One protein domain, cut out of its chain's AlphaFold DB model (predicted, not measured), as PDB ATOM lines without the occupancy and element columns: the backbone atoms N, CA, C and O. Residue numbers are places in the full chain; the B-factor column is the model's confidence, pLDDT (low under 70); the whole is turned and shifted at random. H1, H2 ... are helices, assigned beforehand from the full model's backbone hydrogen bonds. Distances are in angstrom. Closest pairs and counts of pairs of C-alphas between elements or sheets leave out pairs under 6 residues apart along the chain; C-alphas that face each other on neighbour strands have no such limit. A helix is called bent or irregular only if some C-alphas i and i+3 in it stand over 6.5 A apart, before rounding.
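This is residues 361 to 396 and 438 to 500 of the 500 residues of an uncharacterized protein of Myxococcales bacterium (UniProt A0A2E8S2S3). A long, sharply bent helix, H3, arches past two other helices: its first arm, H3a, makes a helical hairpin with H2, and H1 packs on H3a crosswise, with its first residues also reaching the second arm, H3b. Beyond H3b the chain folds over into a small head of two short helices, H4 and H5, set off from the rest. The printed part has 99 residues with five named helices, in the order H1, H2, H3, H4, H5, and no named strand; the class is all helix. It is compact, with a radius of gyration of the C-alphas of 13.7 A, and spans 40 by 28 by 28 A.

H1, residues 368 to 380, and H2, residues 440 to 449, are close but not clearly touching; their closest C-alphas, those of Pro 368 and Ser 442, are 5.9 A apart. H3, residues 455 to 479, was assigned as one helix by its hydrogen bonds but is bent, with C-alphas 468 and 471 7.5 A apart. Its arms H3a, residues 455 to 468, and H3b, residues 471 to 479, are about perpendicular, at 81 degrees. H3a is itself irregular, with C-alphas 465 and 468 7.1 A apart. H1 touches H3a at a steep tilt of 49 degrees, opposite ways, closest at the C-alphas of Pro 368 and Leu 466, 6.9 A. With residues 368 to 372 alone, H1 only just touches H3b, with 3 pairs of C-alphas within 8 A; the closest, Leu 369 and Ile 473, are 5.9 A apart. H2 and H3a form a helical hairpin at a shallow tilt of 32 degrees, only just short of steep; their closest C-alphas, Val 449 and Gly 458, are 4.7 A apart. The helix packing is only just mostly crossed, with 1 of 3 pairs at a shallow tilt. H4, residues 485 to 492, touches H5, residues 496 to 499, closest at the C-alphas of Thr 487 and Ala 499, 5.2 A. H3b and H4 are apart. Every O i to N i+4 pair is within hydrogen-bond range in H1 and H4, against 5 of 6 in H2, 9 of 10 in H3a and 4 of 5 in H3b; H5 is too short for such a pair.

H1 begins at C-alpha 368, (184.729, 175.450, 179.728), and measures 18.2 A. H2 measures 14.4 A, H3a 21.6 A, H3b 13.0 A and H4 10.3 A. H5, 5.2 A long, ends at C-alpha 499, (169.311, 171.151, 176.809).

The C-alphas farthest apart, those of Pro 453 and Gly 498, are 39.8 A apart. Residues 397 to 437 are not printed, and C-alphas 396 and 438 are 16.0 A apart across this cut, which lies in the link from H1 to H2. The links H2 to H3, H3 to H4 and H4 to H5 are tight. Residues 381 to 396 hold no named element. The mean pLDDT of the printed part is 93.9; residues 498 to 500, the last being the chain's last residue, are under 70.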
ATOM      1  N   MET A 361     192.530 165.538 178.888       97.69
ATOM      2  CA  MET A 361     191.906 166.778 179.378       97.69
ATOM      3  C   MET A 361     191.382 167.653 178.234       97.69
ATOM      4  O   MET A 361     190.293 168.209 178.344       97.69
ATOM      5  N   PHE A 362     192.152 167.773 177.150       97.69
ATOM      6  CA  PHE A 362     191.831 168.662 176.035       97.69
ATOM      7  C   PHE A 362     191.622 167.911 174.722       97.69
ATOM      8  O   PHE A 362     192.433 167.071 174.339       97.69
ATOM      9  N   THR A 363     190.575 168.284 173.997       97.75
ATOM     10  CA  THR A 363     190.237 167.857 172.636       97.75
ATOM     11  C   THR A 363     189.901 169.097 171.792       97.75
ATOM     12  O   THR A 363     189.669 170.170 172.365       97.75
ATOM     13  N   PRO A 364     189.803 168.983 170.453       97.62
ATOM     14  CA  PRO A 364     189.302 170.078 169.617       97.62
ATOM     15  C   PRO A 364     187.920 170.610 170.048       97.62
ATOM     16  O   PRO A 364     187.613 171.782 169.827       97.62
ATOM     17  N   TRP A 365     187.103 169.774 170.699       98.25
ATOM     18  CA  TRP A 365     185.711 170.059 171.069       98.25
ATOM     19  C   TRP A 365     185.501 170.365 172.555       98.25
ATOM     20  O   TRP A 365     184.362 170.552 172.987       98.25
ATOM     21  N   THR A 366     186.572 170.411 173.346       98.25
ATOM     22  CA  THR A 366     186.489 170.714 174.776       98.25
ATOM     23  C   THR A 366     185.924 172.114 175.007       98.25
ATOM     24  O   THR A 366     186.341 173.081 174.369       98.25
ATOM     25  N   THR A 367     185.017 172.240 175.971       98.19
ATOM     26  CA  THR A 367     184.375 173.490 176.412       98.19
ATOM     27  C   THR A 367     184.783 173.858 177.850       98.19
ATOM     28  O   THR A 367     185.261 173.000 178.600       98.19
ATOM     29  N   PRO A 368     184.545 175.102 178.316       98.44
ATOM     30  CA  PRO A 368     184.729 175.450 179.728       98.44
ATOM     31  C   PRO A 368     183.903 174.588 180.698       98.44
ATOM     32  O   PRO A 368     184.363 174.317 181.807       98.44
ATOM     33  N   LEU A 369     182.715 174.124 180.283       98.25
ATOM     34  CA  LEU A 369     181.889 173.201 181.067       98.25
ATOM     35  C   LEU A 369     182.596 171.849 181.260       98.25
ATOM     36  O   LEU A 369     182.681 171.368 182.389       98.25
ATOM     37  N   ASP A 370     183.160 171.274 180.192       98.56
ATOM     38  CA  ASP A 370     183.919 170.014 180.259       98.56
ATOM     39  C   ASP A 370     185.096 170.124 181.237       98.56
ATOM     40  O   ASP A 370     185.305 169.264 182.096       98.56
ATOM     41  N   LEU A 371     185.849 171.222 181.136       98.62
ATOM     42  CA  LEU A 371     187.001 171.503 181.990       98.62
ATOM     43  C   LEU A 371     186.609 171.689 183.458       98.62
ATOM     44  O   LEU A 371     187.322 171.220 184.345       98.62
ATOM     45  N   TYR A 372     185.474 172.337 183.726       98.56
ATOM     46  CA  TYR A 372     184.950 172.496 185.081       98.56
ATOM     47  C   TYR A 372     184.547 171.157 185.704       98.56
ATOM     48  O   TYR A 372     184.904 170.886 186.852       98.56
ATOM     49  N   LEU A 373     183.861 170.294 184.946       98.44
ATOM     50  CA  LEU A 373     183.509 168.944 185.399       98.44
ATOM     51  C   LEU A 373     184.766 168.118 185.698       98.44
ATOM     52  O   LEU A 373     184.872 167.527 186.774       98.44
ATOM     53  N   ASN A 374     185.750 168.138 184.795       98.56
ATOM     54  CA  ASN A 374     187.033 167.469 185.007       98.56
ATOM     55  C   ASN A 374     187.753 167.979 186.256       98.56
ATOM     56  O   ASN A 374     188.171 167.171 187.082       98.56
ATOM     57  N   LEU A 375     187.855 169.299 186.433       98.38
ATOM     58  CA  LEU A 375     188.463 169.907 187.615       98.38
ATOM     59  C   LEU A 375     187.773 169.442 188.906       98.38
ATOM     60  O   LEU A 375     188.452 168.999 189.832       98.38
ATOM     61  N   ALA A 376     186.440 169.496 188.955       98.00
ATOM     62  CA  ALA A 376     185.673 169.110 190.135       98.00
ATOM     63  C   ALA A 376     185.927 167.648 190.539       98.00
ATOM     64  O   ALA A 376     186.140 167.363 191.720       98.00
ATOM     65  N   TYR A 377     185.948 166.720 189.577       98.19
ATOM     66  CA  TYR A 377     186.222 165.308 189.856       98.19
ATOM     67  C   TYR A 377     187.689 165.029 190.165       98.19
ATOM     68  O   TYR A 377     187.960 164.253 191.078       98.19
ATOM     69  N   ILE A 378     188.627 165.688 189.480       97.56
ATOM     70  CA  ILE A 378     190.059 165.561 189.775       97.56
ATOM     71  C   ILE A 378     190.335 165.928 191.234       97.56
ATOM     72  O   ILE A 378     190.980 165.159 191.939       97.56
ATOM     73  N   GLN A 379     189.787 167.053 191.701       96.44
ATOM     74  CA  GLN A 379     189.950 167.491 193.087       96.44
ATOM     75  C   GLN A 379     189.227 166.577 194.075       96.44
ATOM     76  O   GLN A 379     189.765 166.245 195.120       96.44
ATOM     77  N   ARG A 380     187.993 166.168 193.763       97.19
ATOM     78  CA  ARG A 380     187.193 165.329 194.663       97.19
ATOM     79  C   ARG A 380     187.794 163.937 194.871       97.19
ATOM     80  O   ARG A 380     187.548 163.328 195.908       97.19
ATOM     81  N   LEU A 381     188.482 163.409 193.864       96.50
ATOM     82  CA  LEU A 381     188.998 162.040 193.848       96.50
ATOM     83  C   LEU A 381     190.500 161.961 194.144       96.50
ATOM     84  O   LEU A 381     191.046 160.860 194.046       96.50
ATOM     85  N   ASP A 382     191.157 163.089 194.447       95.62
ATOM     86  CA  ASP A 382     192.620 163.208 194.525       95.62
ATOM     87  C   ASP A 382     193.272 162.483 193.335       95.62
ATOM     88  O   ASP A 382     193.986 161.482 193.486       95.62
ATOM     89  N   PHE A 383     192.866 162.869 192.117       96.31
ATOM     90  CA  PHE A 383     193.004 162.003 190.943       96.31
ATOM     91  C   PHE A 383     194.457 161.754 190.509       96.31
ATOM     92  O   PHE A 383     194.759 160.800 189.794       96.31
ATOM     93  N   ASP A 384     195.374 162.568 191.005       94.31
ATOM     94  CA  ASP A 384     196.821 162.488 190.862       94.31
ATOM     95  C   ASP A 384     197.408 161.159 191.369       94.31
ATOM     96  O   ASP A 384     198.423 160.706 190.836       94.31
ATOM     97  N   GLN A 385     196.730 160.472 192.300       94.56
ATOM     98  CA  GLN A 385     197.094 159.108 192.709       94.56
ATOM     99  C   GLN A 385     196.865 158.059 191.598       94.56
ATOM    100  O   GLN A 385     197.491 157.003 191.611       94.56
ATOM    101  N   TRP A 386     195.980 158.343 190.635       96.81
ATOM    102  CA  TRP A 386     195.650 157.461 189.504       96.81
ATOM    103  C   TRP A 386     196.326 157.905 188.212       96.81
ATOM    104  O   TRP A 386     196.693 157.075 187.382       96.81
ATOM    105  N   ARG A 387     196.487 159.218 188.022       95.19
ATOM    106  CA  ARG A 387     197.149 159.806 186.858       95.19
ATOM    107  C   ARG A 387     197.847 161.104 187.232       95.19
ATOM    108  O   ARG A 387     197.223 162.158 187.346       95.19
ATOM    109  N   GLN A 388     199.173 161.048 187.304       91.62
ATOM    110  CA  GLN A 388     199.981 162.258 187.448       91.62
ATOM    111  C   GLN A 388     199.787 163.185 186.248       91.62
ATOM    112  O   GLN A 388     199.734 162.726 185.107       91.62
ATOM    113  N   SER A 389     199.710 164.493 186.500       90.81
ATOM    114  CA  SER A 389     199.608 165.524 185.458       90.81
ATOM    115  C   SER A 389     198.435 165.332 184.484       90.81
ATOM    116  O   SER A 389     198.537 165.716 183.320       90.81
ATOM    117  N   ALA A 390     197.306 164.774 184.947       94.88
ATOM    118  CA  ALA A 390     196.091 164.598 184.140       94.88
ATOM    119  C   ALA A 390     195.663 165.897 183.430       94.88
ATOM    120  O   ALA A 390     195.282 165.880 182.263       94.88
ATOM    121  N   ILE A 391     195.818 167.035 184.109       95.56
ATOM    122  CA  ILE A 391     195.475 168.368 183.603       95.56
ATOM    123  C   ILE A 391     196.304 168.822 182.390       95.56
ATOM    124  O   ILE A 391     195.892 169.752 181.710       95.56
ATOM    125  N   LEU A 392     197.458 168.198 182.118       92.31
ATOM    126  CA  LEU A 392     198.335 168.529 180.983       92.31
ATOM    127  C   LEU A 392     198.124 167.588 179.791       92.31
ATOM    128  O   LEU A 392     198.871 167.633 178.819       92.31
ATOM    129  N   THR A 393     197.157 166.675 179.870       93.31
ATOM    130  CA  THR A 393     196.933 165.685 178.812       93.31
ATOM    131  C   THR A 393     196.053 166.247 177.704       93.31
ATOM    132  O   THR A 393     195.131 167.019 177.947       93.31
ATOM    133  N   ARG A 394     196.305 165.836 176.465       94.62
ATOM    134  CA  ARG A 394     195.489 166.224 175.315       94.62
ATOM    135  C   ARG A 394     195.287 165.045 174.379       94.62
ATOM    136  O   ARG A 394     196.064 164.089 174.410       94.62
ATOM    137  N   LEU A 395     194.248 165.134 173.563       95.31
ATOM    138  CA  LEU A 395     193.947 164.169 172.527       95.31
ATOM    139  C   LEU A 395     195.010 164.269 171.443       95.31
ATOM    140  O   LEU A 395     195.237 165.350 170.893       95.31
ATOM    141  N   ARG A 396     195.592 163.118 171.123       92.31
ATOM    142  CA  ARG A 396     196.421 162.955 169.940       92.31
ATOM    143  C   ARG A 396     195.558 162.461 168.801       92.31
ATOM    144  O   ARG A 396     194.787 161.523 168.991       92.31
ATOM    145  N   VAL A 438     187.392 174.435 168.721       96.44
ATOM    146  CA  VAL A 438     186.120 175.029 168.289       96.44
ATOM    147  C   VAL A 438     185.759 176.221 169.182       96.44
ATOM    148  O   VAL A 438     185.403 177.287 168.682       96.44
ATOM    149  N   ASP A 439     185.879 176.069 170.508       96.44
ATOM    150  CA  ASP A 439     185.567 177.132 171.469       96.44
ATOM    151  C   ASP A 439     186.810 178.015 171.745       96.44
ATOM    152  O   ASP A 439     187.792 177.543 172.338       96.44
ATOM    153  N   PRO A 440     186.793 179.317 171.388       96.75
ATOM    154  CA  PRO A 440     187.913 180.219 171.653       96.75
ATOM    155  C   PRO A 440     188.191 180.420 173.152       96.75
ATOM    156  O   PRO A 440     189.323 180.734 173.526       96.75
ATOM    157  N   ARG A 441     187.197 180.218 174.030       97.81
ATOM    158  CA  ARG A 441     187.382 180.258 175.491       97.81
ATOM    159  C   ARG A 441     188.275 179.107 175.944       97.81
ATOM    160  O   ARG A 441     189.216 179.329 176.701       97.81
ATOM    161  N   SER A 442     188.028 177.900 175.434       97.62
ATOM    162  CA  SER A 442     188.843 176.715 175.731       97.62
ATOM    163  C   SER A 442     190.275 176.871 175.247       97.62
ATOM    164  O   SER A 442     191.195 176.545 175.994       97.62
ATOM    165  N   ARG A 443     190.482 177.462 174.062       96.31
ATOM    166  CA  ARG A 443     191.826 177.822 173.582       96.31
ATOM    167  C   ARG A 443     192.562 178.724 174.575       96.31
ATOM    168  O   ARG A 443     193.692 178.426 174.949       96.31
ATOM    169  N   ALA A 444     191.916 179.795 175.037       96.38
ATOM    170  CA  ALA A 444     192.521 180.732 175.984       96.38
ATOM    171  C   ALA A 444     192.836 180.089 177.350       96.38
ATOM    172  O   ALA A 444     193.783 180.499 178.023       96.38
ATOM    173  N   ILE A 445     192.049 179.094 177.778       97.69
ATOM    174  CA  ILE A 445     192.345 178.293 178.975       97.69
ATOM    175  C   ILE A 445     193.541 177.368 178.708       97.69
ATOM    176  O   ILE A 445     194.486 177.356 179.496       97.69
ATOM    177  N   TYR A 446     193.537 176.639 177.589       96.25
ATOM    178  CA  TYR A 446     194.604 175.715 177.200       96.25
ATOM    179  C   TYR A 446     195.976 176.395 177.154       96.25
ATOM    180  O   TYR A 446     196.914 175.906 177.776       96.25
ATOM    181  N   GLU A 447     196.085 177.560 176.509       93.31
ATOM    182  CA  GLU A 447     197.347 178.310 176.389       93.31
ATOM    183  C   GLU A 447     197.952 178.685 177.759       93.31
ATOM    184  O   GLU A 447     199.176 178.764 177.897       93.31
ATOM    185  N   LYS A 448     197.115 178.863 178.793       94.12
ATOM    186  CA  LYS A 448     197.554 179.130 180.174       94.12
ATOM    187  C   LYS A 448     197.937 177.861 180.935       94.12
ATOM    188  O   LYS A 448     198.867 177.894 181.734       94.12
ATOM    189  N   VAL A 449     197.197 176.771 180.729       94.44
ATOM    190  CA  VAL A 449     197.339 175.522 181.494       94.44
ATOM    191  C   VAL A 449     198.450 174.642 180.934       94.44
ATOM    192  O   VAL A 449     199.286 174.158 181.688       94.44
ATOM    193  N   TYR A 450     198.478 174.436 179.618       88.25
ATOM    194  CA  TYR A 450     199.349 173.452 178.971       88.25
ATOM    195  C   TYR A 450     200.837 173.812 179.058       88.25
ATOM    196  O   TYR A 450     201.694 172.935 179.113       88.25
ATOM    197  N   ASN A 451     201.139 175.109 179.144       86.62
ATOM    198  CA  ASN A 451     202.496 175.626 179.315       86.62
ATOM    199  C   ASN A 451     202.964 175.639 180.781       86.62
ATOM    200  O   ASN A 451     204.045 176.150 181.080       86.62
ATOM    201  N   ALA A 452     202.162 175.122 181.715       90.75
ATOM    202  CA  ALA A 452     202.548 175.078 183.114       90.75
ATOM    203  C   ALA A 452     203.719 174.097 183.338       90.75
ATOM    204  O   ALA A 452     203.747 173.013 182.754       90.75
ATOM    205  N   PRO A 453     204.672 174.431 184.228       89.12
ATOM    206  CA  PRO A 453     205.865 173.612 184.457       89.12
ATOM    207  C   PRO A 453     205.573 172.287 185.179       89.12
ATOM    208  O   PRO A 453     206.427 171.402 185.213       89.12
ATOM    209  N   SER A 454     204.395 172.147 185.788       90.69
ATOM    210  CA  SER A 454     203.991 170.960 186.540       90.69
ATOM    211  C   SER A 454     202.474 170.770 186.514       90.69
ATOM    212  O   SER A 454     201.718 171.697 186.209       90.69
ATOM    213  N   GLY A 455     202.022 169.567 186.884       90.25
ATOM    214  CA  GLY A 455     200.599 169.273 187.065       90.25
ATOM    215  C   GLY A 455     199.934 170.175 188.111       90.25
ATOM    216  O   GLY A 455     198.836 170.668 187.877       90.25
ATOM    217  N   GLU A 456     200.613 170.460 189.226       94.06
ATOM    218  CA  GLU A 456     200.111 171.351 190.284       94.06
ATOM    219  C   GLU A 456     199.949 172.795 189.787       94.06
ATOM    220  O   GLU A 456     198.895 173.409 189.965       94.06
ATOM    221  N   ALA A 457     200.967 173.324 189.097       95.50
ATOM    222  CA  ALA A 457     200.912 174.669 188.534       95.50
ATOM    223  C   ALA A 457     199.798 174.792 187.484       95.50
ATOM    224  O   ALA A 457     199.077 175.790 187.457       95.50
ATOM    225  N   GLY A 458     199.615 173.765 186.650       95.56
ATOM    226  CA  GLY A 458     198.543 173.762 185.663       95.56
ATOM    227  C   GLY A 458     197.153 173.592 186.290       95.56
ATOM    228  O   GLY A 458     196.205 174.206 185.808       95.56
ATOM    229  N   LEU A 459     197.015 172.849 187.394       96.31
ATOM    230  CA  LEU A 459     195.761 172.761 188.152       96.31
ATOM    231  C   LEU A 459     195.348 174.137 188.697       96.31
ATOM    232  O   LEU A 459     194.194 174.542 188.541       96.31
ATOM    233  N   LEU A 460     196.292 174.881 189.281       97.25
ATOM    234  CA  LEU A 460     196.053 176.250 189.747       97.25
ATOM    235  C   LEU A 460     195.683 177.187 188.586       97.25
ATOM    236  O   LEU A 460     194.730 177.962 188.695       97.25
ATOM    237  N   ALA A 461     196.399 177.097 187.462       97.62
ATOM    238  CA  ALA A 461     196.095 177.881 186.267       97.62
ATOM    239  C   ALA A 461     194.681 177.582 185.737       97.62
ATOM    240  O   ALA A 461     193.950 178.510 185.387       97.62
ATOM    241  N   LEU A 462     194.268 176.311 185.736       97.94
ATOM    242  CA  LEU A 462     192.940 175.887 185.297       97.94
ATOM    243  C   LEU A 462     191.843 176.460 186.202       97.94
ATOM    244  O   LEU A 462     190.881 177.042 185.702       97.94
ATOM    245  N   GLN A 463     192.009 176.362 187.525       98.12
ATOM    246  CA  GLN A 463     191.076 176.941 188.496       98.12
ATOM    247  C   GLN A 463     190.871 178.438 188.254       98.12
ATOM    248  O   GLN A 463     189.736 178.904 188.178       98.12
ATOM    249  N   GLN A 464     191.965 179.187 188.097       98.31
ATOM    250  CA  GLN A 464     191.923 180.629 187.855       98.31
ATOM    251  C   GLN A 464     191.269 180.963 186.512       98.31
ATOM    252  O   GLN A 464     190.472 181.899 186.423       98.31
ATOM    253  N   ALA A 465     191.582 180.195 185.467       98.00
ATOM    254  CA  ALA A 465     191.065 180.422 184.125       98.00
ATOM    255  C   ALA A 465     189.559 180.125 184.001       98.00
ATOM    256  O   ALA A 465     188.907 180.710 183.139       98.00
ATOM    257  N   LEU A 466     189.000 179.278 184.873       98.31
ATOM    258  CA  LEU A 466     187.572 178.949 184.897       98.31
ATOM    259  C   LEU A 466     186.707 179.930 185.702       98.31
ATOM    260  O   LEU A 466     185.491 179.952 185.511       98.31
ATOM    261  N   VAL A 467     187.296 180.777 186.557       98.31
ATOM    262  CA  VAL A 467     186.553 181.757 187.378       98.31
ATOM    263  C   VAL A 467     185.561 182.605 186.562       98.31
ATOM    264  O   VAL A 467     184.413 182.713 186.996       98.31
ATOM    265  N   PRO A 468     185.922 183.169 185.389       98.38
ATOM    266  CA  PRO A 468     185.003 184.008 184.615       98.38
ATOM    267  C   PRO A 468     183.762 183.270 184.096       98.38
ATOM    268  O   PRO A 468     182.749 183.909 183.834       98.38
ATOM    269  N   TYR A 469     183.834 181.944 183.953       97.44
ATOM    270  CA  TYR A 469     182.770 181.113 183.378       97.44
ATOM    271  C   TYR A 469     181.930 180.401 184.443       97.44
ATOM    272  O   TYR A 469     180.911 179.793 184.127       97.44
ATOM    273  N   LYS A 470     182.335 180.476 185.718       96.56
ATOM    274  CA  LYS A 470     181.737 179.690 186.801       96.56
ATOM    275  C   LYS A 470     180.230 179.919 186.949       96.56
ATOM    276  O   LYS A 470     179.490 178.951 187.039       96.56
ATOM    277  N   ALA A 471     179.776 181.173 186.936       97.25
ATOM    278  CA  ALA A 471     178.356 181.488 187.112       97.25
ATOM    279  C   ALA A 471     177.479 180.953 185.962       97.25
ATOM    280  O   ALA A 471     176.390 180.442 186.208       97.25
ATOM    281  N   GLU A 472     177.964 181.037 184.717       96.75
ATOM    282  CA  GLU A 472     177.301 180.465 183.533       96.75
ATOM    283  C   GLU A 472     177.196 178.938 183.663       96.75
ATOM    284  O   GLU A 472     176.115 178.372 183.530       96.75
ATOM    285  N   ILE A 473     178.309 178.284 184.004       96.81
ATOM    286  CA  ILE A 473     178.386 176.832 184.178       96.81
ATOM    287  C   ILE A 473     177.460 176.351 185.298       96.81
ATOM    288  O   ILE A 473     176.703 175.404 185.106       96.81
ATOM    289  N   GLU A 474     177.485 177.002 186.461       95.88
ATOM    290  CA  GLU A 474     176.612 176.654 187.587       95.88
ATOM    291  C   GLU A 474     175.134 176.836 187.234       95.88
ATOM    292  O   GLU A 474     174.313 176.027 187.660       95.88
ATOM    293  N   SER A 475     174.792 177.846 186.426       96.12
ATOM    294  CA  SER A 475     173.428 178.023 185.925       96.12
ATOM    295  C   SER A 475     172.999 176.877 185.009       96.12
ATOM    296  O   SER A 475     171.876 176.406 185.145       96.12
ATOM    297  N   ILE A 476     173.872 176.414 184.106       94.69
ATOM    298  CA  ILE A 476     173.591 175.264 183.231       94.69
ATOM    299  C   ILE A 476     173.376 174.009 184.080       94.69
ATOM    300  O   ILE A 476     172.366 173.329 183.944       94.69
ATOM    301  N   LEU A 477     174.291 173.727 185.012       95.12
ATOM    302  CA  LEU A 477     174.242 172.527 185.857       95.12
ATOM    303  C   LEU A 477     173.013 172.462 186.780       95.12
ATOM    304  O   LEU A 477     172.711 171.395 187.304       95.12
ATOM    305  N   GLN A 478     172.309 173.576 186.997       96.12
ATOM    306  CA  GLN A 478     171.048 173.602 187.742       96.12
ATOM    307  C   GLN A 478     169.833 173.202 186.898       96.12
ATOM    308  O   GLN A 478     168.808 172.831 187.469       96.12
ATOM    309  N   THR A 479     169.920 173.306 185.571       95.00
ATOM    310  CA  THR A 479     168.793 173.073 184.657       95.00
ATOM    311  C   THR A 479     168.908 171.772 183.875       95.00
ATOM    312  O   THR A 479     167.903 171.317 183.342       95.00
ATOM    313  N   VAL A 480     170.097 171.169 183.805       94.50
ATOM    314  CA  VAL A 480     170.343 169.959 183.008       94.50
ATOM    315  C   VAL A 480     170.481 168.703 183.870       94.50
ATOM    316  O   VAL A 480     171.046 168.747 184.962       94.50
ATOM    317  N   ASP A 481     170.033 167.561 183.343       94.88
ATOM    318  CA  ASP A 481     170.351 166.239 183.887       94.88
ATOM    319  C   ASP A 481     171.484 165.600 183.074       94.88
ATOM    320  O   ASP A 481     171.296 165.163 181.942       94.88
ATOM    321  N   LEU A 482     172.684 165.531 183.654       93.56
ATOM    322  CA  LEU A 482     173.845 164.921 182.999       93.56
ATOM    323  C   LEU A 482     173.797 163.381 182.960       93.56
ATOM    324  O   LEU A 482     174.695 162.770 182.376       93.56
ATOM    325  N   GLU A 483     172.796 162.743 183.579       93.06
ATOM    326  CA  GLU A 483     172.527 161.309 183.410       93.06
ATOM    327  C   GLU A 483     171.596 161.015 182.218       93.06
ATOM    328  O   GLU A 483     171.564 159.871 181.755       93.06
ATOM    329  N   ASP A 484     170.886 162.020 181.692       95.06
ATOM    330  CA  ASP A 484     170.019 161.884 180.520       95.06
ATOM    331  C   ASP A 484     170.834 161.911 179.207       95.06
ATOM    332  O   ASP A 484     171.473 162.923 178.891       95.06
ATOM    333  N   PRO A 485     170.817 160.831 178.398       93.12
ATOM    334  CA  PRO A 485     171.567 160.776 177.147       93.12
ATOM    335  C   PRO A 485     171.208 161.887 176.156       93.12
ATOM    336  O   PRO A 485     172.104 162.390 175.479       93.12
ATOM    337  N   ASP A 486     169.937 162.289 176.076       93.81
ATOM    338  CA  ASP A 486     169.502 163.322 175.129       93.81
ATOM    339  C   ASP A 486     170.074 164.691 175.516       93.81
ATOM    340  O   ASP A 486     170.568 165.436 174.666       93.81
ATOM    341  N   THR A 487     170.076 165.000 176.812       94.25
ATOM    342  CA  THR A 487     170.739 166.182 177.370       94.25
ATOM    343  C   THR A 487     172.240 166.186 177.067       94.25
ATOM    344  O   THR A 487     172.768 167.191 176.587       94.25
ATOM    345  N   VAL A 488     172.933 165.057 177.266       94.50
ATOM    346  CA  VAL A 488     174.373 164.936 176.960       94.50
ATOM    347  C   VAL A 488     174.656 165.180 175.478       94.50
ATOM    348  O   VAL A 488     175.595 165.909 175.161       94.50
ATOM    349  N   VAL A 489     173.844 164.623 174.572       93.62
ATOM    350  CA  VAL A 489     173.987 164.835 173.121       93.62
ATOM    351  C   VAL A 489     173.863 166.318 172.778       93.62
ATOM    352  O   VAL A 489     174.736 166.856 172.099       93.62
ATOM    353  N   LYS A 490     172.824 166.996 173.277       92.50
ATOM    354  CA  LYS A 490     172.589 168.424 173.008       92.50
ATOM    355  C   LYS A 490     173.728 169.302 173.518       92.50
ATOM    356  O   LYS A 490     174.219 170.163 172.794       92.50
ATOM    357  N   LEU A 491     174.210 169.050 174.736       92.50
ATOM    358  CA  LEU A 491     175.365 169.767 175.280       92.50
ATOM    359  C   LEU A 491     176.640 169.486 174.469       92.50
ATOM    360  O   LEU A 491     177.409 170.407 174.198       92.50
ATOM    361  N   ALA A 492     176.857 168.240 174.039       90.38
ATOM    362  CA  ALA A 492     178.035 167.850 173.267       90.38
ATOM    363  C   ALA A 492     178.074 168.469 171.858       90.38
ATOM    364  O   ALA A 492     179.168 168.676 171.324       90.38
ATOM    365  N   THR A 493     176.919 168.785 171.269       89.75
ATOM    366  CA  THR A 493     176.799 169.445 169.957       89.75
ATOM    367  C   THR A 493     176.650 170.968 170.045       89.75
ATOM    368  O   THR A 493     176.583 171.634 169.014       89.75
ATOM    369  N   GLY A 494     176.638 171.538 171.256       86.62
ATOM    370  CA  GLY A 494     176.537 172.983 171.484       86.62
ATOM    371  C   GLY A 494     175.109 173.545 171.504       86.62
ATOM    372  O   GLY A 494     174.947 174.764 171.548       86.62
ATOM    373  N   ASP A 495     174.073 172.700 171.515       86.50
ATOM    374  CA  ASP A 495     172.670 173.110 171.670       86.50
ATOM    375  C   ASP A 495     172.308 173.332 173.150       86.50
ATOM    376  O   ASP A 495     171.586 172.560 173.783       86.50
ATOM    377  N   LEU A 496     172.833 174.420 173.722       78.25
ATOM    378  CA  LEU A 496     172.562 174.799 175.113       78.25
ATOM    379  C   LEU A 496     171.081 175.140 175.355       78.25
ATOM    380  O   LEU A 496     170.575 174.915 176.451       78.25
ATOM    381  N   ALA A 497     170.389 175.684 174.348       72.69
ATOM    382  CA  ALA A 497     169.000 176.124 174.472       72.69
ATOM    383  C   ALA A 497     168.008 174.955 174.449       72.69
ATOM    384  O   ALA A 497     166.966 175.044 175.087       72.69
ATOM    385  N   GLY A 498     168.315 173.877 173.724       63.44
ATOM    386  CA  GLY A 498     167.516 172.656 173.741       63.44
ATOM    387  C   GLY A 498     167.782 171.758 174.952       63.44
ATOM    388  O   GLY A 498     166.997 170.834 175.188       63.44
ATOM    389  N   ALA A 499     168.898 171.962 175.662       63.09
ATOM    390  CA  ALA A 499     169.311 171.151 176.809       63.09
ATOM    391  C   ALA A 499     168.683 171.595 178.142       63.09
ATOM    392  O   ALA A 499     168.504 170.753 179.020       63.09
ATOM    393  N   ALA A 500     168.377 172.889 178.290       58.81
ATOM    394  CA  ALA A 500     167.669 173.470 179.437       58.81
ATOM    395  C   ALA A 500     166.149 173.452 179.226       58.81
ATOM    396  O   ALA A 500     165.425 173.329 180.242       58.81
TER     397      ALA A 500